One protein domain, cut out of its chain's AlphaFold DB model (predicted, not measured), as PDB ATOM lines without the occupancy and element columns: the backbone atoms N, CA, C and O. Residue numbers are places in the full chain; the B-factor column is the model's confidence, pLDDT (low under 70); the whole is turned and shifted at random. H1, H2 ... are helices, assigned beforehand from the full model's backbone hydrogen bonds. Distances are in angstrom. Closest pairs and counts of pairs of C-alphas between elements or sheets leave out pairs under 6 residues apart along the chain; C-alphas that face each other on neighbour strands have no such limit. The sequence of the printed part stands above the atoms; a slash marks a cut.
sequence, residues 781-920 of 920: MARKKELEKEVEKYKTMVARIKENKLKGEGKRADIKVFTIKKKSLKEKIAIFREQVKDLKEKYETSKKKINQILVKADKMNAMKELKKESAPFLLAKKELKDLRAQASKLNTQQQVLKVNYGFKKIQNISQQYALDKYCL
ATOM      1  N   MET A 781     127.092  97.315 114.225       72.69
ATOM      2  CA  MET A 781     126.940  98.779 114.260       72.69
ATOM      3  C   MET A 781     126.011  99.254 115.387       72.69
ATOM      4  O   MET A 781     126.281 100.287 116.005       72.69
ATOM      5  N   ALA A 782     124.942  98.509 115.688       78.75
ATOM      6  CA  ALA A 782     124.069  98.805 116.824       78.75
ATOM      7  C   ALA A 782     124.817  98.661 118.163       78.75
ATOM      8  O   ALA A 782     124.807  99.596 118.964       78.75
ATOM      9  N   ARG A 783     125.560  97.558 118.348       84.38
ATOM     10  CA  ARG A 783     126.395  97.315 119.536       84.38
ATOM     11  C   ARG A 783     127.479  98.380 119.706       84.38
ATOM     12  O   ARG A 783     127.670  98.879 120.809       84.38
ATOM     13  N   LYS A 784     128.126  98.811 118.614       82.50
ATOM     14  CA  LYS A 784     129.077  99.938 118.630       82.50
ATOM     15  C   LYS A 784     128.442 101.205 119.212       82.50
ATOM     16  O   LYS A 784     129.018 101.827 120.099       82.50
ATOM     17  N   LYS A 785     127.240 101.563 118.747       82.69
ATOM     18  CA  LYS A 785     126.516 102.765 119.191       82.69
ATOM     19  C   LYS A 785     126.086 102.682 120.662       82.69
ATOM     20  O   LYS A 785     126.038 103.705 121.344       82.69
ATOM     21  N   GLU A 786     125.760 101.491 121.156       84.06
ATOM     22  CA  GLU A 786     125.473 101.256 122.578       84.06
ATOM     23  C   GLU A 786     126.724 101.409 123.446       84.06
ATOM     24  O   GLU A 786     126.706 102.194 124.394       84.06
ATOM     25  N   LEU A 787     127.829 100.759 123.068       83.62
ATOM     26  CA  LEU A 787     129.113 100.874 123.764       83.62
ATOM     27  C   LEU A 787     129.618 102.328 123.787       83.62
ATOM     28  O   LEU A 787     130.099 102.807 124.812       83.62
ATOM     29  N   GLU A 788     129.458 103.077 122.690       81.56
ATOM     30  CA  GLU A 788     129.781 104.512 122.637       81.56
ATOM     31  C   GLU A 788     128.952 105.326 123.640       81.56
ATOM     32  O   GLU A 788     129.503 106.175 124.347       81.56
ATOM     33  N   LYS A 789     127.648 105.043 123.763       83.38
ATOM     34  CA  LYS A 789     126.781 105.688 124.765       83.38
ATOM     35  C   LYS A 789     127.210 105.355 126.194       83.38
ATOM     36  O   LYS A 789     127.170 106.239 127.051       83.38
ATOM     37  N   GLU A 790     127.609 104.118 126.473       81.62
ATOM     38  CA  GLU A 790     128.093 103.706 127.799       81.62
ATOM     39  C   GLU A 790     129.423 104.378 128.161       81.62
ATOM     40  O   GLU A 790     129.565 104.931 129.258       81.62
ATOM     41  N   VAL A 791     130.365 104.441 127.214       81.88
ATOM     42  CA  VAL A 791     131.635 105.162 127.386       81.88
ATOM     43  C   VAL A 791     131.400 106.658 127.613       81.88
ATOM     44  O   VAL A 791     132.088 107.267 128.438       81.88
ATOM     45  N   GLU A 792     130.431 107.266 126.927       80.75
ATOM     46  CA  GLU A 792     130.119 108.691 127.079       80.75
ATOM     47  C   GLU A 792     129.427 109.003 128.417       80.75
ATOM     48  O   GLU A 792     129.802 109.955 129.115       80.75
ATOM     49  N   LYS A 793     128.499 108.142 128.859       80.62
ATOM     50  CA  LYS A 793     127.936 108.196 130.221       80.62
ATOM     51  C   LYS A 793     129.040 108.119 131.277       80.62
ATOM     52  O   LYS A 793     129.053 108.918 132.219       80.62
ATOM     53  N   TYR A 794     130.001 107.215 131.097       76.12
ATOM     54  CA  TYR A 794     131.146 107.086 131.992       76.12
ATOM     55  C   TYR A 794     132.036 108.336 132.000       76.12
ATOM     56  O   TYR A 794     132.394 108.824 133.073       76.12
ATOM     57  N   LYS A 795     132.378 108.902 130.835       78.81
ATOM     58  CA  LYS A 795     133.159 110.150 130.759       78.81
ATOM     59  C   LYS A 795     132.463 111.293 131.489       78.81
ATOM     60  O   LYS A 795     133.117 112.003 132.252       78.81
ATOM     61  N   THR A 796     131.150 111.421 131.312       78.06
ATOM     62  CA  THR A 796     130.332 112.433 131.993       78.06
ATOM     63  C   THR A 796     130.371 112.246 133.513       78.06
ATOM     64  O   THR A 796     130.577 113.205 134.260       78.06
ATOM     65  N   MET A 797     130.253 111.005 133.994       71.94
ATOM     66  CA  MET A 797     130.385 110.684 135.419       71.94
ATOM     67  C   MET A 797     131.790 111.014 135.953       71.94
ATOM     68  O   MET A 797     131.917 111.631 137.011       71.94
ATOM     69  N   VAL A 798     132.851 110.657 135.224       72.00
ATOM     70  CA  VAL A 798     134.242 110.962 135.604       72.00
ATOM     71  C   VAL A 798     134.504 112.468 135.624       72.00
ATOM     72  O   VAL A 798     135.195 112.945 136.525       72.00
ATOM     73  N   ALA A 799     133.955 113.223 134.671       71.81
ATOM     74  CA  ALA A 799     134.054 114.680 134.637       71.81
ATOM     75  C   ALA A 799     133.408 115.304 135.882       71.81
ATOM     76  O   ALA A 799     134.074 116.066 136.580       71.81
ATOM     77  N   ARG A 800     132.193 114.871 136.250       69.06
ATOM     78  CA  ARG A 800     131.530 115.288 137.502       69.06
ATOM     79  C   ARG A 800     132.344 114.925 138.746       69.06
ATOM     80  O   ARG A 800     132.477 115.735 139.658       69.06
ATOM     81  N   ILE A 801     132.949 113.733 138.784       68.56
ATOM     82  CA  ILE A 801     133.834 113.323 139.889       68.56
ATOM     83  C   ILE A 801     135.068 114.229 139.974       68.56
ATOM     84  O   ILE A 801     135.463 114.616 141.077       68.56
ATOM     85  N   LYS A 802     135.694 114.565 138.839       67.94
ATOM     86  CA  LYS A 802     136.851 115.474 138.787       67.94
ATOM     87  C   LYS A 802     136.469 116.884 139.227       67.94
ATOM     88  O   LYS A 802     137.166 117.451 140.064       67.94
ATOM     89  N   GLU A 803     135.352 117.405 138.737       66.94
ATOM     90  CA  GLU A 803     134.826 118.719 139.104       66.94
ATOM     91  C   GLU A 803     134.516 118.800 140.608       66.94
ATOM     92  O   GLU A 803     134.967 119.720 141.288       66.94
ATOM     93  N   ASN A 804     133.862 117.782 141.180       65.44
ATOM     94  CA  ASN A 804     133.593 117.711 142.622       65.44
ATOM     95  C   ASN A 804     134.870 117.529 143.454       65.44
ATOM     96  O   ASN A 804     134.951 117.990 144.596       65.44
ATOM     97  N   LYS A 805     135.895 116.869 142.899       65.69
ATOM     98  CA  LYS A 805     137.204 116.746 143.547       65.69
ATOM     99  C   LYS A 805     137.908 118.103 143.612       65.69
ATOM    100  O   LYS A 805     138.370 118.433 144.702       65.69
ATOM    101  N   LEU A 806     137.899 118.873 142.519       66.44
ATOM    102  CA  LEU A 806     138.444 120.236 142.418       66.44
ATOM    103  C   LEU A 806     137.693 121.216 143.335       66.44
ATOM    104  O   LEU A 806     138.310 121.860 144.181       66.44
ATOM    105  N   LYS A 807     136.351 121.237 143.295       65.19
ATOM    106  CA  LYS A 807     135.512 122.044 144.211       65.19
ATOM    107  C   LYS A 807     135.740 121.706 145.697       65.19
ATOM    108  O   LYS A 807     135.484 122.526 146.577       65.19
ATOM    109  N   GLY A 808     136.212 120.494 146.002       67.00
ATOM    110  CA  GLY A 808     136.494 120.019 147.359       67.00
ATOM    111  C   GLY A 808     137.936 120.205 147.847       67.00
ATOM    112  O   GLY A 808     138.210 119.867 149.002       67.00
ATOM    113  N   GLU A 809     138.867 120.688 147.017       71.56
ATOM    114  CA  GLU A 809     140.291 120.802 147.378       71.56
ATOM    115  C   GLU A 809     140.552 121.868 148.444       71.56
ATOM    116  O   GLU A 809     141.183 121.544 149.453       71.56
ATOM    117  N   GLY A 810     139.973 123.068 148.305       76.06
ATOM    118  CA  GLY A 810     140.055 124.122 149.328       76.06
ATOM    119  C   GLY A 810     139.513 123.650 150.684       76.06
ATOM    120  O   GLY A 810     140.223 123.654 151.686       76.06
ATOM    121  N   LYS A 811     138.312 123.054 150.689       82.00
ATOM    122  CA  LYS A 811     137.685 122.489 151.900       82.00
ATOM    123  C   LYS A 811     138.544 121.409 152.580       82.00
ATOM    124  O   LYS A 811     138.522 121.252 153.802       82.00
ATOM    125  N   ARG A 812     139.295 120.613 151.805       81.44
ATOM    126  CA  ARG A 812     140.227 119.602 152.342       81.44
ATOM    127  C   ARG A 812     141.526 120.223 152.846       81.44
ATOM    128  O   ARG A 812     142.068 119.705 153.825       81.44
ATOM    129  N   ALA A 813     142.020 121.282 152.206       81.50
ATOM    130  CA  ALA A 813     143.181 122.036 152.668       81.50
ATOM    131  C   ALA A 813     142.917 122.638 154.058       81.50
ATOM    132  O   ALA A 813     143.704 122.385 154.974       81.50
ATOM    133  N   ASP A 814     141.747 123.252 154.267       82.69
ATOM    134  CA  ASP A 814     141.315 123.767 155.576       82.69
ATOM    135  C   ASP A 814     141.386 122.682 156.664       82.69
ATOM    136  O   ASP A 814     141.955 122.864 157.743       82.69
ATOM    137  N   ILE A 815     140.869 121.484 156.367       84.62
ATOM    138  CA  ILE A 815     140.867 120.345 157.299       84.62
ATOM    139  C   ILE A 815     142.288 119.815 157.572       84.62
ATOM    140  O   ILE A 815     142.557 119.318 158.680       84.62
ATOM    141  N   LYS A 816     143.197 119.879 156.588       86.06
ATOM    142  CA  LYS A 816     144.597 119.438 156.733       86.06
ATOM    143  C   LYS A 816     145.352 120.294 157.748       86.06
ATOM    144  O   LYS A 816     146.079 119.712 158.555       86.06
ATOM    145  N   VAL A 817     145.108 121.606 157.803       87.25
ATOM    146  CA  VAL A 817     145.728 122.516 158.791       87.25
ATOM    147  C   VAL A 817     145.506 122.013 160.224       87.25
ATOM    148  O   VAL A 817     146.454 121.871 161.001       87.25
ATOM    149  N   PHE A 818     144.270 121.637 160.566       85.94
ATOM    150  CA  PHE A 818     143.953 121.069 161.885       85.94
ATOM    151  C   PHE A 818     144.612 119.708 162.129       85.94
ATOM    152  O   PHE A 818     144.956 119.382 163.266       85.94
ATOM    153  N   THR A 819     144.795 118.902 161.080       84.81
ATOM    154  CA  THR A 819     145.429 117.577 161.187       84.81
ATOM    155  C   THR A 819     146.898 117.705 161.587       84.81
ATOM    156  O   THR A 819     147.339 116.990 162.488       84.81
ATOM    157  N   ILE A 820     147.616 118.658 160.985       86.81
ATOM    158  CA  ILE A 820     149.020 118.958 161.299       86.81
ATOM    159  C   ILE A 820     149.143 119.461 162.743       86.81
ATOM    160  O   ILE A 820     149.862 118.859 163.542       86.81
ATOM    161  N   LYS A 821     148.360 120.486 163.120       88.62
ATOM    162  CA  LYS A 821     148.360 121.041 164.490       88.62
ATOM    163  C   LYS A 821     148.067 119.970 165.549       88.62
ATOM    164  O   LYS A 821     148.718 119.918 166.589       88.62
ATOM    165  N   LYS A 822     147.120 119.068 165.271       87.00
ATOM    166  CA  LYS A 822     146.762 117.963 166.172       87.00
ATOM    167  C   LYS A 822     147.881 116.932 166.332       87.00
ATOM    168  O   LYS A 822     147.994 116.368 167.417       87.00
ATOM    169  N   LYS A 823     148.666 116.653 165.282       87.81
ATOM    170  CA  LYS A 823     149.801 115.718 165.362       87.81
ATOM    171  C   LYS A 823     150.857 116.252 166.334       87.81
ATOM    172  O   LYS A 823     151.133 115.585 167.324       87.81
ATOM    173  N   SER A 824     151.291 117.497 166.133       88.06
ATOM    174  CA  SER A 824     152.248 118.166 167.026       88.06
ATOM    175  C   SER A 824     151.757 118.213 168.479       88.06
ATOM    176  O   SER A 824     152.490 117.890 169.412       88.06
ATOM    177  N   LEU A 825     150.482 118.549 168.703       89.19
ATOM    178  CA  LEU A 825     149.948 118.645 170.063       89.19
ATOM    179  C   LEU A 825     149.807 117.278 170.754       89.19
ATOM    180  O   LEU A 825     149.962 117.185 171.968       89.19
ATOM    181  N   LYS A 826     149.534 116.204 170.000       90.00
ATOM    182  CA  LYS A 826     149.517 114.837 170.543       90.00
ATOM    183  C   LYS A 826     150.892 114.396 171.030       90.00
ATOM    184  O   LYS A 826     150.961 113.792 172.094       90.00
ATOM    185  N   GLU A 827     151.940 114.698 170.269       89.81
ATOM    186  CA  GLU A 827     153.327 114.402 170.647       89.81
ATOM    187  C   GLU A 827     153.682 115.131 171.952       89.81
ATOM    188  O   GLU A 827     154.097 114.494 172.918       89.81
ATOM    189  N   LYS A 828     153.357 116.430 172.054       90.19
ATOM    190  CA  LYS A 828     153.520 117.205 173.300       90.19
ATOM    191  C   LYS A 828     152.757 116.600 174.486       90.19
ATOM    192  O   LYS A 828     153.307 116.483 175.575       90.19
ATOM    193  N   ILE A 829     151.499 116.195 174.289       91.06
ATOM    194  CA  ILE A 829     150.688 115.566 175.347       91.06
ATOM    195  C   ILE A 829     151.292 114.236 175.805       91.06
ATOM    196  O   ILE A 829     151.205 113.932 176.992       91.06
ATOM    197  N   ALA A 830     151.855 113.436 174.894       91.06
ATOM    198  CA  ALA A 830     152.474 112.159 175.242       91.06
ATOM    199  C   ALA A 830     153.681 112.367 176.170       91.06
ATOM    200  O   ALA A 830     153.735 111.743 177.225       91.06
ATOM    201  N   ILE A 831     154.556 113.321 175.834       89.38
ATOM    202  CA  ILE A 831     155.732 113.680 176.643       89.38
ATOM    203  C   ILE A 831     155.311 114.159 178.042       89.38
ATOM    204  O   ILE A 831     155.743 113.605 179.050       89.38
ATOM    205  N   PHE A 832     154.396 115.133 178.119       90.06
ATOM    206  CA  PHE A 832     153.911 115.662 179.403       90.06
ATOM    207  C   PHE A 832     153.168 114.616 180.244       90.06
ATOM    208  O   PHE A 832     153.147 114.697 181.472       90.06
ATOM    209  N   ARG A 833     152.513 113.636 179.607       91.69
ATOM    210  CA  ARG A 833     151.805 112.571 180.324       91.69
ATOM    211  C   ARG A 833     152.773 111.687 181.104       91.69
ATOM    212  O   ARG A 833     152.421 111.327 182.225       91.69
ATOM    213  N   GLU A 834     153.937 111.375 180.538       90.31
ATOM    214  CA  GLU A 834     154.946 110.562 181.222       90.31
ATOM    215  C   GLU A 834     155.556 111.333 182.399       90.31
ATOM    216  O   GLU A 834     155.529 110.849 183.524       90.31
ATOM    217  N   GLN A 835     155.907 112.608 182.202       87.94
ATOM    218  CA  GLN A 835     156.387 113.474 183.292       87.94
ATOM    219  C   GLN A 835     155.397 113.564 184.469       87.94
ATOM    220  O   GLN A 835     155.775 113.488 185.640       87.94
ATOM    221  N   VAL A 836     154.097 113.715 184.181       90.38
ATOM    222  CA  VAL A 836     153.055 113.758 185.222       90.38
ATOM    223  C   VAL A 836     152.893 112.408 185.923       90.38
ATOM    224  O   VAL A 836     152.544 112.392 187.104       90.38
ATOM    225  N   LYS A 837     153.100 111.289 185.221       91.62
ATOM    226  CA  LYS A 837     153.011 109.940 185.793       91.62
ATOM    227  C   LYS A 837     154.102 109.734 186.846       91.62
ATOM    228  O   LYS A 837     153.754 109.403 187.979       91.62
ATOM    229  N   ASP A 838     155.347 110.075 186.527       88.44
ATOM    230  CA  ASP A 838     156.479 109.960 187.456       88.44
ATOM    231  C   ASP A 838     156.263 110.806 188.721       88.44
ATOM    232  O   ASP A 838     156.424 110.344 189.854       88.44
ATOM    233  N   LEU A 839     155.821 112.057 188.546       88.12
ATOM    234  CA  LEU A 839     155.509 112.953 189.663       88.12
ATOM    235  C   LEU A 839     154.327 112.447 190.506       88.12
ATOM    236  O   LEU A 839     154.327 112.603 191.730       88.12
ATOM    237  N   LYS A 840     153.321 111.827 189.873       89.81
ATOM    238  CA  LYS A 840     152.171 111.234 190.568       89.81
ATOM    239  C   LYS A 840     152.594 110.044 191.425       89.81
ATOM    240  O   LYS A 840     152.122 109.930 192.553       89.81
ATOM    241  N   GLU A 841     153.449 109.168 190.905       89.62
ATOM    242  CA  GLU A 841     153.942 107.998 191.639       89.62
ATOM    243  C   GLU A 841     154.742 108.415 192.876       89.62
ATOM    244  O   GLU A 841     154.477 107.908 193.971       89.62
ATOM    245  N   LYS A 842     155.626 109.414 192.743       87.00
ATOM    246  CA  LYS A 842     156.332 110.019 193.887       87.00
ATOM    247  C   LYS A 842     155.350 110.572 194.925       87.00
ATOM    248  O   LYS A 842     155.449 110.239 196.105       87.00
ATOM    249  N   TYR A 843     154.357 111.349 194.485       87.75
ATOM    250  CA  TYR A 843     153.343 111.933 195.368       87.75
ATOM    251  C   TYR A 843     152.514 110.878 196.119       87.75
ATOM    252  O   TYR A 843     152.352 110.974 197.337       87.75
ATOM    253  N   GLU A 844     151.994 109.860 195.427       87.88
ATOM    254  CA  GLU A 844     151.183 108.804 196.052       87.88
ATOM    255  C   GLU A 844     152.014 107.925 196.996       87.88
ATOM    256  O   GLU A 844     151.514 107.511 198.044       87.88
ATOM    257  N   THR A 845     153.290 107.691 196.681       89.25
ATOM    258  CA  THR A 845     154.216 106.970 197.565       89.25
ATOM    259  C   THR A 845     154.434 107.737 198.870       89.25
ATOM    260  O   THR A 845     154.247 107.172 199.950       89.25
ATOM    261  N   SER A 846     154.735 109.036 198.797       87.19
ATOM    262  CA  SER A 846     154.874 109.889 199.987       87.19
ATOM    263  C   SER A 846     153.572 109.973 200.788       87.19
ATOM    264  O   SER A 846     153.581 109.879 202.016       87.19
ATOM    265  N   LYS A 847     152.423 110.059 200.109       89.50
ATOM    266  CA  LYS A 847     151.103 110.067 200.753       89.50
ATOM    267  C   LYS A 847     150.790 108.754 201.479       89.50
ATOM    268  O   LYS A 847     150.227 108.792 202.572       89.50
ATOM    269  N   LYS A 848     151.149 107.597 200.905       90.44
ATOM    270  CA  LYS A 848     151.011 106.287 201.566       90.44
ATOM    271  C   LYS A 848     151.847 106.214 202.843       90.44
ATOM    272  O   LYS A 848     151.297 105.829 203.872       90.44
ATOM    273  N   LYS A 849     153.109 106.661 202.797       89.31
ATOM    274  CA  LYS A 849     153.986 106.737 203.982       89.31
ATOM    275  C   LYS A 849     153.375 107.617 205.081       89.31
ATOM    276  O   LYS A 849     153.265 107.190 206.222       89.31
ATOM    277  N   ILE A 850     152.864 108.800 204.729       89.00
ATOM    278  CA  ILE A 850     152.193 109.703 205.687       89.00
ATOM    279  C   ILE A 850     150.919 109.076 206.270       89.00
ATOM    280  O   ILE A 850     150.593 109.280 207.438       89.00
ATOM    281  N   ASN A 851     150.178 108.296 205.482       87.56
ATOM    282  CA  ASN A 851     148.955 107.660 205.960       87.56
ATOM    283  C   ASN A 851     149.188 106.600 207.041       87.56
ATOM    284  O   ASN A 851     148.261 106.385 207.826       87.56
ATOM    285  N   GLN A 852     150.386 106.012 207.103       90.00
ATOM    286  CA  GLN A 852     150.805 105.040 208.119       90.00
ATOM    287  C   GLN A 852     151.169 105.690 209.467       90.00
ATOM    288  O   GLN A 852     151.293 104.986 210.463       90.00
ATOM    289  N   ILE A 853     151.293 107.024 209.531       90.50
ATOM    290  CA  ILE A 853     151.553 107.747 210.784       90.50
ATOM    291  C   ILE A 853     150.325 107.644 211.704       90.50
ATOM    292  O   ILE A 853     149.226 108.076 211.339       90.50
ATOM    293  N   LEU A 854     150.523 107.094 212.906       85.75
ATOM    294  CA  LEU A 854     149.476 106.907 213.922       85.75
ATOM    295  C   LEU A 854     149.151 108.210 214.674       85.75
ATOM    296  O   LEU A 854     147.996 108.461 215.022       85.75
ATOM    297  N   VAL A 855     150.151 109.075 214.877       92.31
ATOM    298  CA  VAL A 855     149.993 110.349 215.591       92.31
ATOM    299  C   VAL A 855     149.331 111.396 214.690       92.31
ATOM    300  O   VAL A 855     149.846 111.790 213.642       92.31
ATOM    301  N   LYS A 856     148.159 111.888 215.108       84.38
ATOM    302  CA  LYS A 856     147.307 112.778 214.298       84.38
ATOM    303  C   LYS A 856     147.945 114.146 214.006       84.38
ATOM    304  O   LYS A 856     147.729 114.687 212.920       84.38
ATOM    305  N   ALA A 857     148.707 114.701 214.952       88.38
ATOM    306  CA  ALA A 857     149.396 115.986 214.796       88.38
ATOM    307  C   ALA A 857     150.528 115.899 213.756       88.38
ATOM    308  O   ALA A 857     150.552 116.686 212.807       88.38
ATOM    309  N   ASP A 858     151.376 114.875 213.858       86.88
ATOM    310  CA  ASP A 858     152.492 114.643 212.933       86.88
ATOM    311  C   ASP A 858     151.998 114.311 211.531       86.88
ATOM    312  O   ASP A 858     152.483 114.864 210.542       86.88
ATOM    313  N   LYS A 859     150.937 113.500 211.437       88.56
ATOM    314  CA  LYS A 859     150.258 113.229 210.169       88.56
ATOM    315  C   LYS A 859     149.758 114.515 209.514       88.56
ATOM    316  O   LYS A 859     149.923 114.678 208.309       88.56
ATOM    317  N   MET A 860     149.169 115.446 210.272       84.81
ATOM    318  CA  MET A 860     148.750 116.746 209.728       84.81
ATOM    319  C   MET A 860     149.929 117.591 209.237       84.81
ATOM    320  O   MET A 860     149.813 118.201 208.170       84.81
ATOM    321  N   ASN A 861     151.029 117.649 209.989       87.69
ATOM    322  CA  ASN A 861     152.209 118.433 209.620       87.69
ATOM    323  C   ASN A 861     152.894 117.856 208.375       87.69
ATOM    324  O   ASN A 861     153.102 118.583 207.403       87.69
ATOM    325  N   ALA A 862     153.105 116.541 208.326       85.31
ATOM    326  CA  ALA A 862     153.657 115.865 207.154       85.31
ATOM    327  C   ALA A 862     152.748 116.016 205.917       85.31
ATOM    328  O   ALA A 862     153.223 116.233 204.804       85.31
ATOM    329  N   MET A 863     151.419 115.996 206.097       85.56
ATOM    330  CA  MET A 863     150.465 116.249 205.008       85.56
ATOM    331  C   MET A 863     150.494 117.709 204.515       85.56
ATOM    332  O   MET A 863     150.170 117.965 203.352       85.56
ATOM    333  N   LYS A 864     150.838 118.679 205.377       85.75
ATOM    334  CA  LYS A 864     151.038 120.087 204.988       85.75
ATOM    335  C   LYS A 864     152.324 120.260 204.179       85.75
ATOM    336  O   LYS A 864     152.268 120.925 203.146       85.75
ATOM    337  N   GLU A 865     153.423 119.638 204.595       86.94
ATOM    338  CA  GLU A 865     154.693 119.677 203.853       86.94
ATOM    339  C   GLU A 865     154.571 118.982 202.493       86.94
ATOM    340  O   GLU A 865     154.852 119.604 201.470       86.94
ATOM    341  N   LEU A 866     153.959 117.790 202.430       85.75
ATOM    342  CA  LEU A 866     153.674 117.124 201.153       85.75
ATOM    343  C   LEU A 866     152.849 118.010 200.204       85.75
ATOM    344  O   LEU A 866     153.050 117.991 198.991       85.75
ATOM    345  N   LYS A 867     151.899 118.798 200.727       80.81
ATOM    346  CA  LYS A 867     151.134 119.742 199.897       80.81
ATOM    347  C   LYS A 867     152.024 120.839 199.310       80.81
ATOM    348  O   LYS A 867     151.822 121.163 198.141       80.81
ATOM    349  N   LYS A 868     152.985 121.375 200.069       81.81
ATOM    350  CA  LYS A 868     153.956 122.363 199.568       81.81
ATOM    351  C   LYS A 868     154.883 121.741 198.518       81.81
ATOM    352  O   LYS A 868     154.985 122.270 197.415       81.81
ATOM    353  N   GLU A 869     155.456 120.575 198.810       83.12
ATOM    354  CA  GLU A 869     156.356 119.841 197.905       83.12
ATOM    355  C   GLU A 869     155.655 119.342 196.632       83.12
ATOM    356  O   GLU A 869     156.284 119.167 195.592       83.12
ATOM    357  N   SER A 870     154.331 119.150 196.670       83.44
ATOM    358  CA  SER A 870     153.539 118.715 195.510       83.44
ATOM    359  C   SER A 870     153.267 119.805 194.468       83.44
ATOM    360  O   SER A 870     152.597 119.529 193.467       83.44
ATOM    361  N   ALA A 871     153.768 121.032 194.655       83.56
ATOM    362  CA  ALA A 871     153.562 122.132 193.712       83.56
ATOM    363  C   ALA A 871     153.973 121.794 192.258       83.56
ATOM    364  O   ALA A 871     153.155 122.040 191.363       83.56
ATOM    365  N   PRO A 872     155.132 121.151 191.982       85.44
ATOM    366  CA  PRO A 872     155.508 120.746 190.625       85.44
ATOM    367  C   PRO A 872     154.533 119.729 190.020       85.44
ATOM    368  O   PRO A 872     154.131 119.856 188.864       85.44
ATOM    369  N   PHE A 873     154.073 118.754 190.814       86.62
ATOM    370  CA  PHE A 873     153.068 117.778 190.382       86.62
ATOM    371  C   PHE A 873     151.735 118.451 190.026       86.62
ATOM    372  O   PHE A 873     151.134 118.154 188.989       86.62
ATOM    373  N   LEU A 874     151.262 119.371 190.869       84.88
ATOM    374  CA  LEU A 874     150.012 120.098 190.643       84.88
ATOM    375  C   LEU A 874     150.090 121.000 189.402       84.88
ATOM    376  O   LEU A 874     149.120 121.055 188.639       84.88
ATOM    377  N   LEU A 875     151.233 121.658 189.180       87.44
ATOM    378  CA  LEU A 875     151.488 122.478 187.997       87.44
ATOM    379  C   LEU A 875     151.502 121.626 186.721       87.44
ATOM    380  O   LEU A 875     150.698 121.877 185.822       87.44
ATOM    381  N   ALA A 876     152.296 120.553 186.686       87.50
ATOM    382  CA  ALA A 876     152.376 119.653 185.534       87.50
ATOM    383  C   ALA A 876     151.009 119.016 185.208       87.50
ATOM    384  O   ALA A 876     150.596 118.917 184.049       87.50
ATOM    385  N   LYS A 877     150.228 118.649 186.234       87.69
ATOM    386  CA  LYS A 877     148.853 118.146 186.065       87.69
ATOM    387  C   LYS A 877     147.916 119.201 185.462       87.69
ATOM    388  O   LYS A 877     147.042 118.851 184.661       87.69
ATOM    389  N   LYS A 878     148.063 120.475 185.846       88.12
ATOM    390  CA  LYS A 878     147.294 121.601 185.289       88.12
ATOM    391  C   LYS A 878     147.660 121.837 183.822       88.12
ATOM    392  O   LYS A 878     146.752 121.920 182.997       88.12
ATOM    393  N   GLU A 879     148.945 121.858 183.490       90.69
ATOM    394  CA  GLU A 879     149.436 122.025 182.116       90.69
ATOM    395  C   GLU A 879     148.984 120.883 181.201       90.69
ATOM    396  O   GLU A 879     148.445 121.126 180.121       90.69
ATOM    397  N   LEU A 880     149.073 119.631 181.664       91.19
ATOM    398  CA  LEU A 880     148.558 118.479 180.920       91.19
ATOM    399  C   LEU A 880     147.044 118.589 180.669       91.19
ATOM    400  O   LEU A 880     146.564 118.234 179.588       91.19
ATOM    401  N   LYS A 881     146.273 119.084 181.649       88.88
ATOM    402  CA  LYS A 881     144.833 119.352 181.482       88.88
ATOM    403  C   LYS A 881     144.594 120.428 180.416       88.88
ATOM    404  O   LYS A 881     143.663 120.280 179.622       88.88
ATOM    405  N   ASP A 882     145.444 121.448 180.354       90.94
ATOM    406  CA  ASP A 882     145.336 122.559 179.402       90.94
ATOM    407  C   ASP A 882     145.701 122.135 177.980       90.94
ATOM    408  O   ASP A 882     144.931 122.392 177.051       90.94
ATOM    409  N   LEU A 883     146.778 121.368 177.811       92.25
ATOM    410  CA  LEU A 883     147.147 120.770 176.527       92.25
ATOM    411  C   LEU A 883     146.050 119.833 176.002       92.25
ATOM    412  O   LEU A 883     145.664 119.909 174.832       92.25
ATOM    413  N   ARG A 884     145.483 118.978 176.866       91.00
ATOM    414  CA  ARG A 884     144.351 118.106 176.496       91.00
ATOM    415  C   ARG A 884     143.126 118.912 176.073       91.00
ATOM    416  O   ARG A 884     142.472 118.541 175.096       91.00
ATOM    417  N   ALA A 885     142.834 120.013 176.763       90.75
ATOM    418  CA  ALA A 885     141.728 120.887 176.401       90.75
ATOM    419  C   ALA A 885     141.953 121.567 175.041       90.75
ATOM    420  O   ALA A 885     141.048 121.578 174.208       90.75
ATOM    421  N   GLN A 886     143.168 122.054 174.767       92.25
ATOM    422  CA  GLN A 886     143.542 122.602 173.457       92.25
ATOM    423  C   GLN A 886     143.396 121.558 172.338       92.25
ATOM    424  O   GLN A 886     142.826 121.845 171.283       92.25
ATOM    425  N   ALA A 887     143.827 120.316 172.578       91.94
ATOM    426  CA  ALA A 887     143.676 119.230 171.611       91.94
ATOM    427  C   ALA A 887     142.207 118.875 171.358       91.94
ATOM    428  O   ALA A 887     141.822 118.612 170.214       91.94
ATOM    429  N   SER A 888     141.384 118.896 172.407       92.62
ATOM    430  CA  SER A 888     139.936 118.710 172.301       92.62
ATOM    431  C   SER A 888     139.282 119.839 171.489       92.62
ATOM    432  O   SER A 888     138.514 119.546 170.568       92.62
ATOM    433  N   LYS A 889     139.663 121.109 171.707       91.62
ATOM    434  CA  LYS A 889     139.199 122.265 170.909       91.62
ATOM    435  C   LYS A 889     139.558 122.156 169.427       91.62
ATOM    436  O   LYS A 889     138.684 122.269 168.573       91.62
ATOM    437  N   LEU A 890     140.810 121.839 169.106       90.94
ATOM    438  CA  LEU A 890     141.225 121.636 167.711       90.94
ATOM    439  C   LEU A 890     140.466 120.476 167.055       90.94
ATOM    440  O   LEU A 890     140.065 120.547 165.894       90.94
ATOM    441  N   ASN A 891     140.254 119.390 167.800       91.56
ATOM    442  CA  ASN A 891     139.513 118.238 167.303       91.56
ATOM    443  C   ASN A 891     138.033 118.560 167.066       91.56
ATOM    444  O   ASN A 891     137.463 118.078 166.091       91.56
ATOM    445  N   THR A 892     137.418 119.342 167.948       91.81
ATOM    446  CA  THR A 892     136.024 119.770 167.815       91.81
ATOM    447  C   THR A 892     135.847 120.742 166.654       91.81
ATOM    448  O   THR A 892     135.019 120.469 165.796       91.81
ATOM    449  N   GLN A 893     136.699 121.760 166.516       91.06
ATOM    450  CA  GLN A 893     136.703 122.671 165.358       91.06
ATOM    451  C   GLN A 893     136.848 121.918 164.027       91.06
ATOM    452  O   GLN A 893     136.077 122.125 163.091       91.06
ATOM    453  N   GLN A 894     137.772 120.952 163.961       91.31
ATOM    454  CA  GLN A 894     137.907 120.105 162.777       91.31
ATOM    455  C   GLN A 894     136.634 119.285 162.499       91.31
ATOM    456  O   GLN A 894     136.311 119.012 161.343       91.31
ATOM    457  N   GLN A 895     135.928 118.832 163.540       90.44
ATOM    458  CA  GLN A 895     134.676 118.096 163.376       90.44
ATOM    459  C   GLN A 895     133.542 118.992 162.883       90.44
ATOM    460  O   GLN A 895     132.853 118.553 161.966       90.44
ATOM    461  N   VAL A 896     133.400 120.212 163.415       88.94
ATOM    462  CA  VAL A 896     132.440 121.213 162.912       88.94
ATOM    463  C   VAL A 896     132.662 121.431 161.419       88.94
ATOM    464  O   VAL A 896     131.747 121.223 160.629       88.94
ATOM    465  N   LEU A 897     133.902 121.721 161.008       88.62
ATOM    466  CA  LEU A 897     134.246 121.921 159.596       88.62
ATOM    467  C   LEU A 897     133.908 120.703 158.734       88.62
ATOM    468  O   LEU A 897     133.315 120.836 157.668       88.62
ATOM    469  N   LYS A 898     134.237 119.491 159.198       88.00
ATOM    470  CA  LYS A 898     133.903 118.257 158.469       88.00
ATOM    471  C   LYS A 898     132.398 118.066 158.297       88.00
ATOM    472  O   LYS A 898     132.002 117.526 157.267       88.00
ATOM    473  N   VAL A 899     131.590 118.448 159.283       86.12
ATOM    474  CA  VAL A 899     130.127 118.354 159.201       86.12
ATOM    475  C   VAL A 899     129.576 119.432 158.273       86.12
ATOM    476  O   VAL A 899     128.879 119.089 157.323       86.12
ATOM    477  N   ASN A 900     129.981 120.691 158.454       85.12
ATOM    478  CA  ASN A 900     129.562 121.815 157.608       85.12
ATOM    479  C   ASN A 900     129.936 121.609 156.130       85.12
ATOM    480  O   ASN A 900     129.189 121.983 155.234       85.12
ATOM    481  N   TYR A 901     131.079 120.976 155.856       84.00
ATOM    482  CA  TYR A 901     131.520 120.647 154.496       84.00
ATOM    483  C   TYR A 901     130.929 119.338 153.943       84.00
ATOM    484  O   TYR A 901     131.290 118.938 152.837       84.00
ATOM    485  N   GLY A 902     130.068 118.639 154.691       78.88
ATOM    486  CA  GLY A 902     129.438 117.385 154.261       78.88
ATOM    487  C   GLY A 902     130.366 116.161 154.254       78.88
ATOM    488  O   GLY A 902     129.965 115.071 153.847       78.88
ATOM    489  N   PHE A 903     131.608 116.288 154.738       80.31
ATOM    490  CA  PHE A 903     132.561 115.175 154.824       80.31
ATOM    491  C   PHE A 903     132.265 114.198 155.967       80.31
ATOM    492  O   PHE A 903     132.780 113.076 155.966       80.31
ATOM    493  N   LYS A 904     131.472 114.605 156.961       82.31
ATOM    494  CA  LYS A 904     131.090 113.771 158.102       82.31
ATOM    495  C   LYS A 904     129.629 114.023 158.466       82.31
ATOM    496  O   LYS A 904     129.217 115.166 158.573       82.31
ATOM    497  N   LYS A 905     128.871 112.959 158.736       79.88
ATOM    498  CA  LYS A 905     127.576 113.057 159.423       79.88
ATOM    499  C   LYS A 905     127.773 112.770 160.906       79.88
ATOM    500  O   LYS A 905     128.596 111.920 161.267       79.88
ATOM    501  N   ILE A 906     127.034 113.460 161.768       78.38
ATOM    502  CA  ILE A 906     126.990 113.103 163.184       78.38
ATOM    503  C   ILE A 906     126.016 111.943 163.318       78.38
ATOM    504  O   ILE A 906     124.822 112.083 163.093       78.38
ATOM    505  N   GLN A 907     126.552 110.771 163.620       80.31
ATOM    506  CA  GLN A 907     125.757 109.580 163.878       80.31
ATOM    507  C   GLN A 907     125.602 109.397 165.386       80.31
ATOM    508  O   GLN A 907     126.399 109.934 166.156       80.31
ATOM    509  N   ASN A 908     124.633 108.571 165.786       82.62
ATOM    510  CA  ASN A 908     124.509 108.076 167.163       82.62
ATOM    511  C   ASN A 908     124.214 109.185 168.189       82.62
ATOM    512  O   ASN A 908     124.759 109.179 169.290       82.62
ATOM    513  N   ILE A 909     123.379 110.155 167.803       87.12
ATOM    514  CA  ILE A 909     123.007 111.307 168.643       87.12
ATOM    515  C   ILE A 909     121.506 111.455 168.888       87.12
ATOM    516  O   ILE A 909     121.135 112.313 169.678       87.12
ATOM    517  N   SER A 910     120.669 110.638 168.245       91.12
ATOM    518  CA  SER A 910     119.216 110.618 168.445       91.12
ATOM    519  C   SER A 910     118.853 110.088 169.833       91.12
ATOM    520  O   SER A 910     119.551 109.207 170.347       91.12
ATOM    521  N   GLN A 911     117.748 110.556 170.406       92.75
ATOM    522  CA  GLN A 911     117.233 110.100 171.697       92.75
ATOM    523  C   GLN A 911     116.930 108.604 171.693       92.75
ATOM    524  O   GLN A 911     117.338 107.932 172.633       92.75
ATOM    525  N   GLN A 912     116.348 108.070 170.611       93.44
ATOM    526  CA  GLN A 912     116.118 106.627 170.442       93.44
ATOM    527  C   GLN A 912     117.411 105.824 170.655       93.44
ATOM    528  O   GLN A 912     117.503 105.021 171.573       93.44
ATOM    529  N   TYR A 913     118.458 106.124 169.877       92.00
ATOM    530  CA  TYR A 913     119.777 105.498 170.041       92.00
ATOM    531  C   TYR A 913     120.330 105.631 171.470       92.00
ATOM    532  O   TYR A 913     120.954 104.704 171.977       92.00
ATOM    533  N   ALA A 914     120.157 106.790 172.109       92.25
ATOM    534  CA  ALA A 914     120.681 107.020 173.449       92.25
ATOM    535  C   ALA A 914     119.927 106.218 174.525       92.25
ATOM    536  O   ALA A 914     120.561 105.738 175.460       92.25
ATOM    537  N   LEU A 915     118.609 106.060 174.393       93.44
ATOM    538  CA  LEU A 915     117.798 105.237 175.292       93.44
ATOM    539  C   LEU A 915     118.087 103.750 175.081       93.44
ATOM    540  O   LEU A 915     118.440 103.065 176.036       93.44
ATOM    541  N   ASP A 916     118.040 103.291 173.830       92.56
ATOM    542  CA  ASP A 916     118.211 101.881 173.462       92.56
ATOM    543  C   ASP A 916     119.598 101.327 173.786       92.56
ATOM    544  O   ASP A 916     119.761 100.132 173.978       92.56
ATOM    545  N   LYS A 917     120.632 102.175 173.755       91.50
ATOM    546  CA  LYS A 917     122.005 101.720 173.992       91.50
ATOM    547  C   LYS A 917     122.423 101.807 175.456       91.50
ATOM    548  O   LYS A 917     123.306 101.063 175.871       91.50
ATOM    549  N   TYR A 918     121.900 102.787 176.191       89.88
ATOM    550  CA  TYR A 918     122.434 103.137 177.510       89.88
ATOM    551  C   TYR A 918     121.431 102.985 178.653       89.88
ATOM    552  O   TYR A 918     121.869 103.055 179.797       89.88
ATOM    553  N   CYS A 919     120.129 102.844 178.380       91.44
ATOM    554  CA  CYS A 919     119.102 102.782 179.423       91.44
ATOM    555  C   CYS A 919     118.333 101.456 179.443       91.44
ATOM    556  O   CYS A 919     118.179 100.880 180.519       91.44
ATOM    557  N   LEU A 920     117.837 101.010 178.286       87.00
ATOM    558  CA  LEU A 920     117.045  99.782 178.120       87.00
ATOM    559  C   LEU A 920     117.941  98.639 177.647       87.00
ATOM    560  O   LEU A 920     117.785  97.514 178.193       87.00
TER     561      LEU A 920
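AT A GLANCE: This is residues 781 to 920 of the 920 residues of the protein "ResIII domain-containing protein" of viral metagenome (UniProt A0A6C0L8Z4). A long, slender helical hairpin makes the body: H2 runs out, and H3 and then H4 run back side by side with it. H1 sticks out beyond the start of H2 as a free arm, residues 781 to 807, adding to the length, while after H4 a thin strand-free tail leads to short H5, whose residues 911 to 916 stand free. The 140 printed residues hold five named helices, H1 to H5 in chain order, and no named strand, in the class all helix. The whole is extended, with a radius of gyration of the C-alphas of 28.8 A and spans of 104 by 41 by 24 A.

HOW THE PARTS SIT: Start with H1, residues 781 to 807, which meets H2, residues 809 to 851, only through their tight link. H2 and H3, residues 856 to 869, form a helical hairpin; H2 touches H3 with residues 843 to 851 alone, at a shallow tilt of 31 degrees, opposite ways, and their closest C-alphas, Ile 850 and Lys 859, are 6.0 A apart. H3 meets H4, residues 871 to 900, only through their link. H4 touches H2 at a shallow tilt of 25 degrees, opposite ways; look at Leu 839 and Phe 873, their closest C-alphas, 5.5 A apart. H5, residues 911 to 918, is apart from H1, H2, H3 and H4. Every O i to N i+4 pair is within hydrogen-bond range in H1, H3, H4 and H5, and 38 of 39 in H2.

IN THESE COORDINATES: Find C-alpha 781 at (126.940, 98.779, 114.260); from there H1 runs 38.9 A to Lys 807. H2 runs 60.7 A from Glu 809 to C-alpha 851 at (148.955, 107.660, 205.960). H3 covers 20.0 A from Lys 856 to Glu 869, H4 43.4 A from Ala 871 to Asn 900. H5 ends at C-alpha 918, (122.434, 103.137, 177.510).

THE WHOLE: The C-alphas of Met 781 and Val 855, the two farthest apart, are 104.6 A from each other. The printed part has no cut and no long link; the 10 residues between H4 and H5 make a short link. Look for pLDDT under 70 at residues 800 to 808; the mean of the printed part is 85.2.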